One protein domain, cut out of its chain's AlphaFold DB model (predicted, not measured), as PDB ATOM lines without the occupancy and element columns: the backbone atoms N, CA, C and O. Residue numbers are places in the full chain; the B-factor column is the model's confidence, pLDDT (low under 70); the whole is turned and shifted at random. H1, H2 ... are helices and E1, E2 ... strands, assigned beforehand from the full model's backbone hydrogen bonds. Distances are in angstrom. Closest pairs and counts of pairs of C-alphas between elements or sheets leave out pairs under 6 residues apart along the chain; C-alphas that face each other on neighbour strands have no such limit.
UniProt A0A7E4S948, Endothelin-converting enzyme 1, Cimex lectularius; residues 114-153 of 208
ATOM      1  N   TRP A 114     131.047 125.863  33.250       87.75
ATOM      2  CA  TRP A 114     130.347 127.024  32.713       87.75
ATOM      3  C   TRP A 114     129.385 127.665  33.728       87.75
ATOM      4  O   TRP A 114     129.113 128.860  33.613       87.75
ATOM      5  N   ILE A 115     128.882 126.916  34.720       88.44
ATOM      6  CA  ILE A 115     127.983 127.438  35.759       88.44
ATOM      7  C   ILE A 115     128.772 128.341  36.703       88.44
ATOM      8  O   ILE A 115     128.326 129.450  36.997       88.44
ATOM      9  N   LEU A 116     129.966 127.910  37.124       88.81
ATOM     10  CA  LEU A 116     130.857 128.733  37.948       88.81
ATOM     11  C   LEU A 116     131.281 130.004  37.210       88.81
ATOM     12  O   LEU A 116     131.259 131.092  37.787       88.81
ATOM     13  N   VAL A 117     131.600 129.895  35.919       88.94
ATOM     14  CA  VAL A 117     131.928 131.064  35.092       88.94
ATOM     15  C   VAL A 117     130.733 132.007  34.964       88.94
ATOM     16  O   VAL A 117     130.895 133.216  35.120       88.94
ATOM     17  N   ALA A 118     129.523 131.486  34.741       85.75
ATOM     18  CA  ALA A 118     128.309 132.299  34.684       85.75
ATOM     19  C   ALA A 118     128.026 133.010  36.021       85.75
ATOM     20  O   ALA A 118     127.687 134.196  36.031       85.75
ATOM     21  N   GLU A 119     128.214 132.325  37.153       85.69
ATOM     22  CA  GLU A 119     128.086 132.909  38.491       85.69
ATOM     23  C   GLU A 119     129.106 134.036  38.709       85.69
ATOM     24  O   GLU A 119     128.751 135.124  39.167       85.69
ATOM     25  N   GLN A 120     130.368 133.820  38.341       87.75
ATOM     26  CA  GLN A 120     131.408 134.841  38.462       87.75
ATOM     27  C   GLN A 120     131.153 136.034  37.536       87.75
ATOM     28  O   GLN A 120     131.226 137.177  37.990       87.75
ATOM     29  N   LEU A 121     130.773 135.797  36.279       84.19
ATOM     30  CA  LEU A 121     130.418 136.851  35.326       84.19
ATOM     31  C   LEU A 121     129.236 137.694  35.808       84.19
ATOM     32  O   LEU A 121     129.247 138.909  35.603       84.19
ATOM     33  N   SER A 122     128.272 137.096  36.518       83.19
ATOM     34  CA  SER A 122     127.121 137.825  37.072       83.19
ATOM     35  C   SER A 122     127.509 138.926  38.075       83.19
ATOM     36  O   SER A 122     126.757 139.879  38.281       83.19
ATOM     37  N   LYS A 123     128.714 138.851  38.667       84.00
ATOM     38  CA  LYS A 123     129.263 139.881  39.571       84.00
ATOM     39  C   LYS A 123     129.744 141.123  38.815       84.00
ATOM     40  O   LYS A 123     129.811 142.203  39.398       84.00
ATOM     41  N   TYR A 124     130.069 140.975  37.531       81.88
ATOM     42  CA  TYR A 124     130.610 142.036  36.677       81.88
ATOM     43  C   TYR A 124     129.612 142.533  35.629       81.88
ATOM     44  O   TYR A 124     129.738 143.658  35.145       81.88
ATOM     45  N   SER A 125     128.643 141.700  35.250       75.31
ATOM     46  CA  SER A 125     127.768 141.931  34.107       75.31
ATOM     47  C   SER A 125     126.382 141.327  34.315       75.31
ATOM     48  O   SER A 125     126.216 140.328  35.003       75.31
ATOM     49  N   THR A 126     125.382 141.904  33.653       70.75
ATOM     50  CA  THR A 126     124.035 141.322  33.518       70.75
ATOM     51  C   THR A 126     123.889 140.503  32.230       70.75
ATOM     52  O   THR A 126     122.774 140.223  31.792       70.75
ATOM     53  N   ILE A 127     125.003 140.180  31.563       67.56
ATOM     54  CA  ILE A 127     125.021 139.319  30.379       67.56
ATOM     55  C   ILE A 127     124.973 137.870  30.846       67.56
ATOM     56  O   ILE A 127     125.891 137.390  31.509       67.56
ATOM     57  N   PHE A 128     123.920 137.171  30.444       72.06
ATOM     58  CA  PHE A 128     123.775 135.746  30.680       72.06
ATOM     59  C   PHE A 128     123.802 135.006  29.345       72.06
ATOM     60  O   PHE A 128     122.963 135.263  28.482       72.06
ATOM     61  N   GLY A 129     124.775 134.109  29.178       72.25
ATOM     62  CA  GLY A 129     125.007 133.425  27.901       72.25
ATOM     63  C   GLY A 129     123.913 132.428  27.513       72.25
ATOM     64  O   GLY A 129     123.601 132.308  26.335       72.25
ATOM     65  N   PHE A 130     123.302 131.747  28.491       80.44
ATOM     66  CA  PHE A 130     122.345 130.658  28.228       80.44
ATOM     67  C   PHE A 130     120.973 130.866  28.876       80.44
ATOM     68  O   PHE A 130     119.960 130.515  28.284       80.44
ATOM     69  N   ILE A 131     120.922 131.436  30.086       82.44
ATOM     70  CA  ILE A 131     119.678 131.655  30.839       82.44
ATOM     71  C   ILE A 131     119.744 133.032  31.484       82.44
ATOM     72  O   ILE A 131     120.604 133.269  32.328       82.44
ATOM     73  N   GLY A 132     118.837 133.933  31.112       81.38
ATOM     74  CA  GLY A 132     118.739 135.242  31.746       81.38
ATOM     75  C   GLY A 132     118.131 135.151  33.141       81.38
ATOM     76  O   GLY A 132     117.153 134.433  33.343       81.38
ATOM     77  N   PHE A 133     118.674 135.902  34.100       83.88
ATOM     78  CA  PHE A 133     118.113 136.012  35.446       83.88
ATOM     79  C   PHE A 133     117.787 137.462  35.774       83.88
ATOM     80  O   PHE A 133     118.623 138.351  35.633       83.88
ATOM     81  N   ASN A 134     116.573 137.701  36.261       84.62
ATOM     82  CA  ASN A 134     116.135 139.025  36.684       84.62
ATOM     83  C   ASN A 134     115.421 138.950  38.030       84.62
ATOM     84  O   ASN A 134     114.623 138.050  38.268       84.62
ATOM     85  N   VAL A 135     115.669 139.929  38.898       88.25
ATOM     86  CA  VAL A 135     114.933 140.083  40.157       88.25
ATOM     87  C   VAL A 135     113.952 141.234  39.990       88.25
ATOM     88  O   VAL A 135     114.340 142.400  40.039       88.25
ATOM     89  N   LEU A 136     112.683 140.903  39.762       88.88
ATOM     90  CA  LEU A 136     111.631 141.878  39.467       88.88
ATOM     91  C   LEU A 136     110.513 141.792  40.503       88.88
ATOM     92  O   LEU A 136     110.328 140.765  41.159       88.88
ATOM     93  N   HIS A 137     109.752 142.875  40.642       90.31
ATOM     94  CA  HIS A 137     108.514 142.843  41.412       90.31
ATOM     95  C   HIS A 137     107.499 141.923  40.736       90.31
ATOM     96  O   HIS A 137     107.365 141.925  39.510       90.31
ATOM     97  N   ASP A 138     106.790 141.133  41.535       88.56
ATOM     98  CA  ASP A 138     105.642 140.398  41.023       88.56
ATOM     99  C   ASP A 138     104.491 141.368  40.735       88.56
ATOM    100  O   ASP A 138     104.261 142.311  41.490       88.56
ATOM    101  N   LYS A 139     103.749 141.136  39.646       83.00
ATOM    102  CA  LYS A 139     102.690 142.045  39.172       83.00
ATOM    103  C   LYS A 139     101.659 142.368  40.258       83.00
ATOM    104  O   LYS A 139     101.102 143.458  40.253       83.00
ATOM    105  N   ASN A 140     101.444 141.437  41.190       86.31
ATOM    106  CA  ASN A 140     100.440 141.533  42.249       86.31
ATOM    107  C   ASN A 140     101.034 141.493  43.668       86.31
ATOM    108  O   ASN A 140     100.301 141.249  44.623       86.31
ATOM    109  N   SER A 141     102.343 141.705  43.833       86.38
ATOM    110  CA  SER A 141     102.974 141.684  45.156       86.38
ATOM    111  C   SER A 141     104.052 142.752  45.296       86.38
ATOM    112  O   SER A 141     104.715 143.151  44.342       86.38
ATOM    113  N   ARG A 142     104.267 143.201  46.534       86.56
ATOM    114  CA  ARG A 142     105.442 144.013  46.882       86.56
ATOM    115  C   ARG A 142     106.718 143.172  46.966       86.56
ATOM    116  O   ARG A 142     107.808 143.731  47.046       86.56
ATOM    117  N   GLU A 143     106.587 141.849  46.920       92.69
ATOM    118  CA  GLU A 143     107.705 140.915  46.886       92.69
ATOM    119  C   GLU A 143     108.455 140.970  45.556       92.69
ATOM    120  O   GLU A 143     107.905 141.285  44.495       92.69
ATOM    121  N   ARG A 144     109.743 140.635  45.629       91.38
ATOM    122  CA  ARG A 144     110.593 140.431  44.461       91.38
ATOM    123  C   ARG A 144     110.740 138.941  44.209       91.38
ATOM    124  O   ARG A 144     110.955 138.178  45.147       91.38
ATOM    125  N   LYS A 145     110.653 138.545  42.944       91.38
ATOM    126  CA  LYS A 145     110.818 137.162  42.494       91.38
ATOM    127  C   LYS A 145     111.955 137.069  41.489       91.38
ATOM    128  O   LYS A 145     112.267 138.044  40.802       91.38
ATOM    129  N   ILE A 146     112.566 135.891  41.429       90.19
ATOM    130  CA  ILE A 146     113.548 135.548  40.403       90.19
ATOM    131  C   ILE A 146     112.777 135.105  39.161       90.19
ATOM    132  O   ILE A 146     111.949 134.199  39.228       90.19
ATOM    133  N   TYR A 147     113.061 135.751  38.040       89.00
ATOM    134  CA  TYR A 147     112.549 135.403  36.725       89.00
ATOM    135  C   TYR A 147     113.686 134.835  35.894       89.00
ATOM    136  O   TYR A 147     114.729 135.477  35.747       89.00
ATOM    137  N   MET A 148     113.452 133.650  35.343       88.56
ATOM    138  CA  MET A 148     114.300 133.063  34.315       88.56
ATOM    139  C   MET A 148     113.774 133.488  32.949       88.56
ATOM    140  O   MET A 148     112.572 133.405  32.692       88.56
ATOM    141  N   THR A 149     114.663 133.964  32.088       86.25
ATOM    142  CA  THR A 149     114.340 134.406  30.730       86.25
ATOM    143  C   THR A 149     115.230 133.704  29.717       86.25
ATOM    144  O   THR A 149     116.243 133.093  30.066       86.25
ATOM    145  N   THR A 150     114.866 133.823  28.444       82.69
ATOM    146  CA  THR A 150     115.729 133.428  27.329       82.69
ATOM    147  C   THR A 150     117.074 134.164  27.395       82.69
ATOM    148  O   THR A 150     117.151 135.248  27.995       82.69
ATOM    149  N   PRO A 151     118.140 133.591  26.812       78.62
ATOM    150  CA  PRO A 151     119.421 134.274  26.715       78.62
ATOM    151  C   PRO A 151     119.298 135.542  25.869       78.62
ATOM    152  O   PRO A 151     118.430 135.661  25.001       78.62
ATOM    153  N   ASN A 152     120.206 136.484  26.110       78.50
ATOM    154  CA  ASN A 152     120.347 137.649  25.250       78.50
ATOM    155  C   ASN A 152     121.251 137.273  24.074       78.50
ATOM    156  O   ASN A 152     122.446 137.054  24.266       78.50
ATOM    157  N   LEU A 153     120.690 137.221  22.868       87.12
ATOM    158  CA  LEU A 153     121.484 137.125  21.644       87.12
ATOM    159  C   LEU A 153     122.028 138.504  21.260       87.12
ATOM    160  O   LEU A 153     121.401 139.531  21.530       87.12
TER     161      LEU A 153
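AT A GLANCE: This is residues 114 to 153 of the 208 residues of the protein "Endothelin-converting enzyme 1" of Cimex lectularius (UniProt A0A7E4S948). An antiparallel hairpin of two strands, E1 and E2, makes one long arm, and a short helix, H1, lies beyond the open end of that hairpin, away from the turn that joins the strands. The printed part has 40 residues, with one named helix and two named strands in the order H1, E1, E2; the sheet's order is E1 - E2 and the class is mixed, helices and strands. The whole is loose, with a radius of gyration of the C-alphas of 11.7 A, and elongated, spanning 34 by 20 by 14 A.

IN THESE COORDINATES: Find C-alpha 132 at (118.739, 135.242, 31.746); from there E1, residues 132 to 137, runs 16.0 A to C-alpha 137. E2, residues 144 to 149, comes back over 15.5 A and ends at C-alpha 149, at (114.340, 134.406, 30.730). For H1, residues 114 to 122, look at C-alpha 114 at (130.347, 127.024, 32.713); its length is 12.1 A.

HOW THE PARTS SIT: E1 and E2 are a hairpin, antiparallel, with 151 degrees between their directions. Look at C-alphas 132 and 149, which face each other at 4.6 A, and at 137 and 144, at 4.4 A. Within hydrogen-bond range you will find N 134 and O 147, 2.9 A apart, and N 149 and O 132, 2.8 A apart. H1 and E2 are apart. In H1 every O i to N i+4 pair is within hydrogen-bond range.

THE WHOLE: The two C-alphas farthest apart are those of Trp 114 and Asn 140, 34.6 A. The printed part has no cut. The links H1 to E1, of 9 residues, and E1 to E2, of 6 residues, are both short. The mean pLDDT of the printed part is 84.3; look at residue 127 for the one value under 70.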